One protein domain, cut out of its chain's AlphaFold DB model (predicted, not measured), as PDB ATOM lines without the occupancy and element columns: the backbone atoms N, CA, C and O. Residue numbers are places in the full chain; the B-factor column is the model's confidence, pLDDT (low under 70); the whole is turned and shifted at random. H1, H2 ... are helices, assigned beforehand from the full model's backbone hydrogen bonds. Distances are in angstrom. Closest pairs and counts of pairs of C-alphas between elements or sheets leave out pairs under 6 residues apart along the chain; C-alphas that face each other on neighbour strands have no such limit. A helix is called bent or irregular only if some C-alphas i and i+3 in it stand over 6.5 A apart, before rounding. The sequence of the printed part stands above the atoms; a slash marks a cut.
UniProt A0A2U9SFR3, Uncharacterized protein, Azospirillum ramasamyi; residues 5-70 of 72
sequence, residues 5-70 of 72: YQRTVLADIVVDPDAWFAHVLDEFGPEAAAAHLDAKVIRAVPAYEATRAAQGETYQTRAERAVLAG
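This is residues 5 to 70 of the 72 residues of an uncharacterized protein of Azospirillum ramasamyi (UniProt A0A2U9SFR3). One long helix, H2, folds back on itself at a sharp kink near residue 31 to make a narrow V, and the short helix H1 sits at the mouth of that V, crossing it. H3, a second short helix, packs on the end of H1 away from Tyr 5, while residues 53 to 58, at the far end of H2, stick out free. The printed part has 66 residues, with three named helices in the order H1, H2, H3 and no named strand; the class is all helix. It is flat, spanning 37 by 28 by 13 A, and only just compact, close to loose, with a radius of gyration of the C-alphas of 12.8 A.

The printed part begins with H1, residues 5 to 13, 13.4 A from first to last C-alpha; C-alpha 5 is at (-47.820, -27.356, -5.821). H2, residues 17 to 58, is the longest helix with 42 residues, yet its first and last C-alphas are 20.8 A apart. Its kink of 136 degrees lies near residue 31, whose C-alpha is at (-44.765, -41.070, 9.079). H2 is also irregular: C-alphas 54 and 57 are 9.5 A apart, where about 5 A is found in a regular helix. H3, residues 62 to 68, is 9.9 A long and ends with C-alpha 68 at (-38.952, -33.042, -24.089).

H1 touches H2, with 14 pairs of C-alphas within 8 A. Their closest C-alphas are those of Leu 10 and Pro 17, 5.7 A apart. The two are about perpendicular, at 78 degrees, though the line of H2 is a rough one. H1 also touches H3, with 7 pairs of C-alphas within 8 A, and the closest C-alphas are those of Asp 12 and Arg 62, 4.9 A apart. These two are about perpendicular as well, at 78 degrees. H2 and H3 are only just apart, the closest C-alphas being 8.0 A from each other. In H3 every O i to N i+4 pair is within hydrogen-bond range; in H1 it is 4 of 5 pairs and in H2 29 of 38.

The two C-alphas farthest apart are those of Gly 29 and Glu 57, at 37.4 A. The C-alphas of Tyr 5 and Gly 70, the first and last printed, are 24.0 A apart. The printed part has no cut. The links from H1 to H2 and from H2 to H3 are both tight, with three residues each. The mean pLDDT of the printed part is 94.2, and no printed residue is under 70.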
ATOM      1  N   TYR A   5     -48.888 -28.302  -6.129       93.88
ATOM      2  CA  TYR A   5     -47.820 -27.356  -5.821       93.88
ATOM      3  C   TYR A   5     -46.521 -28.082  -5.456       93.88
ATOM      4  O   TYR A   5     -45.477 -27.800  -6.038       93.88
ATOM      5  N   GLN A   6     -46.585 -29.072  -4.564       96.44
ATOM      6  CA  GLN A   6     -45.444 -29.908  -4.183       96.44
ATOM      7  C   GLN A   6     -44.862 -30.633  -5.397       96.44
ATOM      8  O   GLN A   6     -43.646 -30.641  -5.570       96.44
ATOM      9  N   ARG A   7     -45.717 -31.194  -6.263       96.38
ATOM     10  CA  ARG A   7     -45.286 -31.846  -7.506       96.38
ATOM     11  C   ARG A   7     -44.537 -30.871  -8.410       96.38
ATOM     12  O   ARG A   7     -43.466 -31.215  -8.895       96.38
ATOM     13  N   THR A   8     -45.045 -29.652  -8.576       94.38
ATOM     14  CA  THR A   8     -44.423 -28.621  -9.426       94.38
ATOM     15  C   THR A   8     -43.083 -28.140  -8.863       94.38
ATOM     16  O   THR A   8     -42.096 -28.069  -9.590       94.38
ATOM     17  N   VAL A   9     -43.015 -27.860  -7.559       95.75
ATOM     18  CA  VAL A   9     -41.763 -27.456  -6.898       95.75
ATOM     19  C   VAL A   9     -40.722 -28.570  -6.992       95.75
ATOM     20  O   VAL A   9     -39.554 -28.316  -7.273       95.75
ATOM     21  N   LEU A  10     -41.126 -29.824  -6.781       96.81
ATOM     22  CA  LEU A  10     -40.214 -30.957  -6.898       96.81
ATOM     23  C   LEU A  10     -39.790 -31.207  -8.344       96.81
ATOM     24  O   LEU A  10     -38.635 -31.564  -8.554       96.81
ATOM     25  N   ALA A  11     -40.665 -30.987  -9.326       96.19
ATOM     26  CA  ALA A  11     -40.344 -31.131 -10.745       96.19
ATOM     27  C   ALA A  11     -39.187 -30.217 -11.181       96.19
ATOM     28  O   ALA A  11     -38.462 -30.548 -12.119       96.19
ATOM     29  N   ASP A  12     -38.964 -29.090 -10.498       94.94
ATOM     30  CA  ASP A  12     -37.808 -28.218 -10.741       94.94
ATOM     31  C   ASP A  12     -36.469 -28.938 -10.496       94.94
ATOM     32  O   ASP A  12     -35.503 -28.752 -11.239       94.94
ATOM     33  N   ILE A  13     -36.420 -29.822  -9.495       94.00
ATOM     34  CA  ILE A  13     -35.184 -30.462  -9.022       94.00
ATOM     35  C   ILE A  13     -35.136 -31.979  -9.252       94.00
ATOM     36  O   ILE A  13     -34.050 -32.565  -9.226       94.00
ATOM     37  N   VAL A  14     -36.274 -32.625  -9.509       94.12
ATOM     38  CA  VAL A  14     -36.422 -34.069  -9.742       94.12
ATOM     39  C   VAL A  14     -37.101 -34.313 -11.088       94.12
ATOM     40  O   VAL A  14     -37.985 -33.567 -11.486       94.12
ATOM     41  N   VAL A  15     -36.676 -35.362 -11.793       93.81
ATOM     42  CA  VAL A  15     -37.233 -35.746 -13.101       93.81
ATOM     43  C   VAL A  15     -38.622 -36.379 -12.963       93.81
ATOM     44  O   VAL A  15     -39.515 -36.045 -13.728       93.81
ATOM     45  N   ASP A  16     -38.811 -37.230 -11.953       95.06
ATOM     46  CA  ASP A  16     -40.101 -37.836 -11.620       95.06
ATOM     47  C   ASP A  16     -40.401 -37.610 -10.123       95.06
ATOM     48  O   ASP A  16     -39.846 -38.303  -9.257       95.06
ATOM     49  N   PRO A  17     -41.211 -36.589  -9.785       95.12
ATOM     50  CA  PRO A  17     -41.584 -36.294  -8.404       95.12
ATOM     51  C   PRO A  17     -42.370 -37.415  -7.724       95.12
ATOM     52  O   PRO A  17     -42.157 -37.663  -6.535       95.12
ATOM     53  N   ASP A  18     -43.269 -38.082  -8.454       95.38
ATOM     54  CA  ASP A  18     -44.138 -39.114  -7.893       95.38
ATOM     55  C   ASP A  18     -43.326 -40.391  -7.611       95.38
ATOM     56  O   ASP A  18     -43.434 -40.940  -6.512       95.38
ATOM     57  N   ALA A  19     -42.425 -40.800  -8.514       95.31
ATOM     58  CA  ALA A  19     -41.499 -41.908  -8.261       95.31
ATOM     59  C   ALA A  19     -40.523 -41.605  -7.116       95.31
ATOM     60  O   ALA A  19     -40.248 -42.473  -6.285       95.31
ATOM     61  N   TRP A  20     -40.026 -40.365  -7.014       95.94
ATOM     62  CA  TRP A  20     -39.197 -39.974  -5.874       95.94
ATOM     63  C   TRP A  20     -39.962 -40.073  -4.551       95.94
ATOM     64  O   TRP A  20     -39.428 -40.607  -3.579       95.94
ATOM     65  N   PHE A  21     -41.202 -39.584  -4.495       96.50
ATOM     66  CA  PHE A  21     -41.985 -39.659  -3.265       96.50
ATOM     67  C   PHE A  21     -42.380 -41.101  -2.927       96.50
ATOM     68  O   PHE A  21     -42.372 -41.468  -1.754       96.50
ATOM     69  N   ALA A  22     -42.653 -41.940  -3.931       96.56
ATOM     70  CA  ALA A  22     -42.871 -43.371  -3.742       96.56
ATOM     71  C   ALA A  22     -41.640 -44.062  -3.132       96.56
ATOM     72  O   ALA A  22     -41.787 -44.830  -2.188       96.56
ATOM     73  N   HIS A  23     -40.434 -43.733  -3.599       96.06
ATOM     74  CA  HIS A  23     -39.196 -44.251  -3.015       96.06
ATOM     75  C   HIS A  23     -39.012 -43.811  -1.555       96.06
ATOM     76  O   HIS A  23     -38.687 -44.633  -0.707       96.06
ATOM     77  N   VAL A  24     -39.285 -42.543  -1.235       96.31
ATOM     78  CA  VAL A  24     -39.212 -42.044   0.150       96.31
ATOM     79  C   VAL A  24     -40.241 -42.730   1.056       96.31
ATOM     80  O   VAL A  24     -39.936 -43.036   2.207       96.31
ATOM     81  N   LEU A  25     -41.453 -42.979   0.550       97.06
ATOM     82  CA  LEU A  25     -42.477 -43.734   1.274       97.06
ATOM     83  C   LEU A  25     -42.036 -45.172   1.561       97.06
ATOM     84  O   LEU A  25     -42.284 -45.658   2.662       97.06
ATOM     85  N   ASP A  26     -41.406 -45.828   0.589       97.56
ATOM     86  CA  ASP A  26     -40.896 -47.197   0.716       97.56
ATOM     87  C   ASP A  26     -39.722 -47.283   1.705       97.56
ATOM     88  O   ASP A  26     -39.705 -48.145   2.580       97.56
ATOM     89  N   GLU A  27     -38.778 -46.343   1.628       97.56
ATOM     90  CA  GLU A  27     -37.556 -46.358   2.439       97.56
ATOM     91  C   GLU A  27     -37.796 -45.970   3.905       97.56
ATOM     92  O   GLU A  27     -37.253 -46.600   4.814       97.56
ATOM     93  N   PHE A  28     -38.605 -44.935   4.157       95.12
ATOM     94  CA  PHE A  28     -38.751 -44.347   5.496       95.12
ATOM     95  C   PHE A  28     -40.115 -44.614   6.144       95.12
ATOM     96  O   PHE A  28     -40.314 -44.313   7.323       95.12
ATOM     97  N   GLY A  29     -41.066 -45.170   5.394       95.44
ATOM     98  CA  GLY A  29     -42.445 -45.325   5.837       95.44
ATOM     99  C   GLY A  29     -43.241 -44.010   5.825       95.44
ATOM    100  O   GLY A  29     -42.695 -42.914   5.661       95.44
ATOM    101  N   PRO A  30     -44.570 -44.089   6.006       92.38
ATOM    102  CA  PRO A  30     -45.475 -42.959   5.789       92.38
ATOM    103  C   PRO A  30     -45.280 -41.803   6.779       92.38
ATOM    104  O   PRO A  30     -45.439 -40.646   6.391       92.38
ATOM    105  N   GLU A  31     -44.928 -42.093   8.036       89.44
ATOM    106  CA  GLU A  31     -44.765 -41.070   9.079       89.44
ATOM    107  C   GLU A  31     -43.555 -40.168   8.807       89.44
ATOM    108  O   GLU A  31     -43.667 -38.942   8.843       89.44
ATOM    109  N   ALA A  32     -42.407 -40.761   8.473       93.00
ATOM    110  CA  ALA A  32     -41.199 -40.004   8.168       93.00
ATOM    111  C   ALA A  32     -41.253 -39.376   6.765       93.00
ATOM    112  O   ALA A  32     -40.772 -38.256   6.577       93.00
ATOM    113  N   ALA A  33     -41.888 -40.030   5.785       94.38
ATOM    114  CA  ALA A  33     -41.968 -39.525   4.415       94.38
ATOM    115  C   ALA A  33     -42.589 -38.123   4.308       94.38
ATOM    116  O   ALA A  33     -42.146 -37.323   3.482       94.38
ATOM    117  N   ALA A  34     -43.569 -37.798   5.158       92.56
ATOM    118  CA  ALA A  34     -44.155 -36.459   5.215       92.56
ATOM    119  C   ALA A  34     -43.119 -35.393   5.619       92.56
ATOM    120  O   ALA A  34     -43.001 -34.365   4.956       92.56
ATOM    121  N   ALA A  35     -42.300 -35.669   6.638       94.19
ATOM    122  CA  ALA A  35     -41.242 -34.756   7.072       94.19
ATOM    123  C   ALA A  35     -40.146 -34.589   6.003       94.19
ATOM    124  O   ALA A  35     -39.663 -33.480   5.773       94.19
ATOM    125  N   HIS A  36     -39.781 -35.672   5.309       95.38
ATOM    126  CA  HIS A  36     -38.838 -35.619   4.186       95.38
ATOM    127  C   HIS A  36     -39.385 -34.807   3.004       95.38
ATOM    128  O   HIS A  36     -38.641 -34.031   2.396       95.38
ATOM    129  N   LEU A  37     -40.675 -34.962   2.691       96.12
ATOM    130  CA  LEU A  37     -41.365 -34.168   1.679       96.12
ATOM    131  C   LEU A  37     -41.336 -32.682   2.030       96.12
ATOM    132  O   LEU A  37     -40.841 -31.886   1.230       96.12
ATOM    133  N   ASP A  38     -41.798 -32.318   3.225       95.50
ATOM    134  CA  ASP A  38     -41.870 -30.924   3.660       95.50
ATOM    135  C   ASP A  38     -40.488 -30.268   3.674       95.50
ATOM    136  O   ASP A  38     -40.305 -29.196   3.095       95.50
ATOM    137  N   ALA A  39     -39.480 -30.938   4.241       96.00
ATOM    138  CA  ALA A  39     -38.114 -30.421   4.271       96.00
ATOM    139  C   ALA A  39     -37.555 -30.175   2.860       96.00
ATOM    140  O   ALA A  39     -36.902 -29.156   2.609       96.00
ATOM    141  N   LYS A  40     -37.816 -31.091   1.917       96.25
ATOM    142  CA  LYS A  40     -37.332 -30.958   0.540       96.25
ATOM    143  C   LYS A  40     -38.053 -29.841  -0.211       96.25
ATOM    144  O   LYS A  40     -37.391 -29.075  -0.909       96.25
ATOM    145  N   VAL A  41     -39.369 -29.720  -0.038       96.75
ATOM    146  CA  VAL A  41     -40.176 -28.651  -0.644       96.75
ATOM    147  C   VAL A  41     -39.747 -27.292  -0.098       96.75
ATOM    148  O   VAL A  41     -39.375 -26.434  -0.892       96.75
ATOM    149  N   ILE A  42     -39.681 -27.110   1.225       97.38
ATOM    150  CA  ILE A  42     -39.265 -25.846   1.865       97.38
ATOM    151  C   ILE A  42     -37.908 -25.372   1.336       97.38
ATOM    152  O   ILE A  42     -37.726 -24.193   1.041       97.38
ATOM    153  N   ARG A  43     -36.954 -26.294   1.173       96.62
ATOM    154  CA  ARG A  43     -35.629 -25.972   0.637       96.62
ATOM    155  C   ARG A  43     -35.661 -25.574  -0.844       96.62
ATOM    156  O   ARG A  43     -34.833 -24.770  -1.265       96.62
ATOM    157  N   ALA A  44     -36.554 -26.160  -1.634       95.94
ATOM    158  CA  ALA A  44     -36.625 -25.947  -3.077       95.94
ATOM    159  C   ALA A  44     -37.429 -24.696  -3.467       95.94
ATOM    160  O   ALA A  44     -37.087 -24.049  -4.456       95.94
ATOM    161  N   VAL A  45     -38.448 -24.326  -2.679       97.38
ATOM    162  CA  VAL A  45     -39.375 -23.218  -2.983       97.38
ATOM    163  C   VAL A  45     -38.659 -21.919  -3.380       97.38
ATOM    164  O   VAL A  45     -38.972 -21.407  -4.454       97.38
ATOM    165  N   PRO A  46     -37.670 -21.394  -2.626       96.94
ATOM    166  CA  PRO A  46     -37.063 -20.106  -2.968       96.94
ATOM    167  C   PRO A  46     -36.368 -20.106  -4.336       96.94
ATOM    168  O   PRO A  46     -36.451 -19.131  -5.080       96.94
ATOM    169  N   ALA A  47     -35.692 -21.207  -4.681       94.00
ATOM    170  CA  ALA A  47     -35.003 -21.337  -5.962       94.00
ATOM    171  C   ALA A  47     -35.997 -21.513  -7.117       94.00
ATOM    172  O   ALA A  47     -35.835 -20.882  -8.164       94.00
ATOM    173  N   TYR A  48     -37.043 -22.313  -6.901       95.25
ATOM    174  CA  TYR A  48     -38.136 -22.496  -7.852       95.25
ATOM    175  C   TYR A  48     -38.824 -21.162  -8.174       95.25
ATOM    176  O   TYR A  48     -38.939 -20.789  -9.340       95.25
ATOM    177  N   GLU A  49     -39.224 -20.401  -7.153       95.81
ATOM    178  CA  GLU A  49     -39.916 -19.121  -7.333       95.81
ATOM    179  C   GLU A  49     -39.031 -18.084  -8.026       95.81
ATOM    180  O   GLU A  49     -39.481 -17.428  -8.968       95.81
ATOM    181  N   ALA A  50     -37.759 -17.977  -7.627       95.12
ATOM    182  CA  ALA A  50     -36.808 -17.072  -8.265       95.12
ATOM    183  C   ALA A  50     -36.590 -17.416  -9.748       95.12
ATOM    184  O   ALA A  50     -36.598 -16.531 -10.606       95.12
ATOM    185  N   THR A  51     -36.433 -18.704 -10.064       93.00
ATOM    186  CA  THR A  51     -36.199 -19.172 -11.437       93.00
ATOM    187  C   THR A  51     -37.431 -18.960 -12.309       93.00
ATOM    188  O   THR A  51     -37.321 -18.427 -13.416       93.00
ATOM    189  N   ARG A  52     -38.615 -19.307 -11.792       94.31
ATOM    190  CA  ARG A  52     -39.889 -19.082 -12.475       94.31
ATOM    191  C   ARG A  52     -40.120 -17.596 -12.748       94.31
ATOM    192  O   ARG A  52     -40.513 -17.242 -13.855       94.31
ATOM    193  N   ALA A  53     -39.843 -16.727 -11.778       95.50
ATOM    194  CA  ALA A  53     -39.971 -15.281 -11.953       95.50
ATOM    195  C   ALA A  53     -38.994 -14.726 -13.004       95.50
ATOM    196  O   ALA A  53     -39.370 -13.857 -13.786       95.50
ATOM    197  N   ALA A  54     -37.760 -15.238 -13.051       95.06
ATOM    198  CA  ALA A  54     -36.741 -14.784 -13.996       95.06
ATOM    199  C   ALA A  54     -37.009 -15.220 -15.447       95.06
ATOM    200  O   ALA A  54     -36.689 -14.482 -16.375       95.06
ATOM    201  N   GLN A  55     -37.564 -16.418 -15.650       93.00
ATOM    202  CA  GLN A  55     -37.771 -16.998 -16.984       93.00
ATOM    203  C   GLN A  55     -39.189 -16.782 -17.532       93.00
ATOM    204  O   GLN A  55     -39.402 -16.875 -18.745       93.00
ATOM    205  N   GLY A  56     -40.161 -16.482 -16.667       92.88
ATOM    206  CA  GLY A  56     -41.546 -16.248 -17.065       92.88
ATOM    207  C   GLY A  56     -42.120 -17.431 -17.847       92.88
ATOM    208  O   GLY A  56     -42.039 -18.575 -17.409       92.88
ATOM    209  N   GLU A  57     -42.673 -17.157 -19.027       90.00
ATOM    210  CA  GLU A  57     -43.305 -18.162 -19.898       90.00
ATOM    211  C   GLU A  57     -42.319 -19.171 -20.503       90.00
ATOM    212  O   GLU A  57     -42.729 -20.232 -20.964       90.00
ATOM    213  N   THR A  58     -41.018 -18.865 -20.497       92.31
ATOM    214  CA  THR A  58     -39.982 -19.785 -20.997       92.31
ATOM    215  C   THR A  58     -39.511 -20.783 -19.944       92.31
ATOM    216  O   THR A  58     -38.718 -21.673 -20.255       92.31
ATOM    217  N   TYR A  59     -39.983 -20.639 -18.700       91.81
ATOM    218  CA  TYR A  59     -39.604 -21.517 -17.607       91.81
ATOM    219  C   TYR A  59     -40.008 -22.962 -17.897       91.81
ATOM    220  O   TYR A  59     -41.160 -23.249 -18.217       91.81
ATOM    221  N   GLN A  60     -39.047 -23.866 -17.726       92.19
ATOM    222  CA  GLN A  60     -39.268 -25.304 -17.764       92.19
ATOM    223  C   GLN A  60     -38.629 -25.941 -16.537       92.19
ATOM    224  O   GLN A  60     -37.467 -25.683 -16.205       92.19
ATOM    225  N   THR A  61     -39.374 -26.819 -15.889       92.44
ATOM    226  CA  THR A  61     -38.902 -27.680 -14.810       92.44
ATOM    227  C   THR A  61     -37.934 -28.744 -15.342       92.44
ATOM    228  O   THR A  61     -37.818 -28.993 -16.548       92.44
ATOM    229  N   ARG A  62     -37.199 -29.411 -14.447       91.38
ATOM    230  CA  ARG A  62     -36.332 -30.534 -14.830       91.38
ATOM    231  C   ARG A  62     -37.140 -31.700 -15.398       91.38
ATOM    232  O   ARG A  62     -36.682 -32.301 -16.369       91.38
ATOM    233  N   ALA A  63     -38.303 -31.988 -14.820       90.81
ATOM    234  CA  ALA A  63     -39.223 -33.001 -15.329       90.81
ATOM    235  C   ALA A  63     -39.657 -32.696 -16.773       90.81
ATOM    236  O   ALA A  63     -39.491 -33.534 -17.654       90.81
ATOM    237  N   GLU A  64     -40.103 -31.467 -17.057       91.50
ATOM    238  CA  GLU A  64     -40.527 -31.064 -18.408       91.50
ATOM    239  C   GLU A  64     -39.386 -31.157 -19.426       91.50
ATOM    240  O   GLU A  64     -39.574 -31.687 -20.521       91.50
ATOM    241  N   ARG A  65     -38.173 -30.722 -19.057       91.56
ATOM    242  CA  ARG A  65     -36.993 -30.877 -19.925       91.56
ATOM    243  C   ARG A  65     -36.675 -32.342 -20.225       91.56
ATOM    244  O   ARG A  65     -36.260 -32.649 -21.337       91.56
ATOM    245  N   ALA A  66     -36.853 -33.240 -19.256       88.69
ATOM    246  CA  ALA A  66     -36.616 -34.669 -19.449       88.69
ATOM    247  C   ALA A  66     -37.654 -35.307 -20.386       88.69
ATOM    248  O   ALA A  66     -37.267 -36.071 -21.269       88.69
ATOM    249  N   VAL A  67     -38.935 -34.932 -20.261       90.06
ATOM    250  CA  VAL A  67     -39.996 -35.353 -21.196       90.06
ATOM    251  C   VAL A  67     -39.674 -34.885 -22.616       90.06
ATOM    252  O   VAL A  67     -39.691 -35.682 -23.550       90.06
ATOM    253  N   LEU A  68     -39.316 -33.608 -22.784       89.19
ATOM    254  CA  LEU A  68     -38.952 -33.042 -24.089       89.19
ATOM    255  C   LEU A  68     -37.725 -33.719 -24.717       89.19
ATOM    256  O   LEU A  68     -37.628 -33.804 -25.938       89.19
ATOM    257  N   ALA A  69     -36.802 -34.207 -23.891       88.44
ATOM    258  CA  ALA A  69     -35.624 -34.944 -24.333       88.44
ATOM    259  C   ALA A  69     -35.889 -36.441 -24.602       88.44
ATOM    260  O   ALA A  69     -34.968 -37.139 -25.022       88.44
ATOM    261  N   GLY A  70     -37.106 -36.946 -24.355       86.88
ATOM    262  CA  GLY A  70     -37.445 -38.370 -24.482       86.88
ATOM    263  C   GLY A  70     -36.758 -39.264 -23.445       86.88
ATOM    264  O   GLY A  70     -36.508 -40.436 -23.711       86.88
TER     265      GLY A  70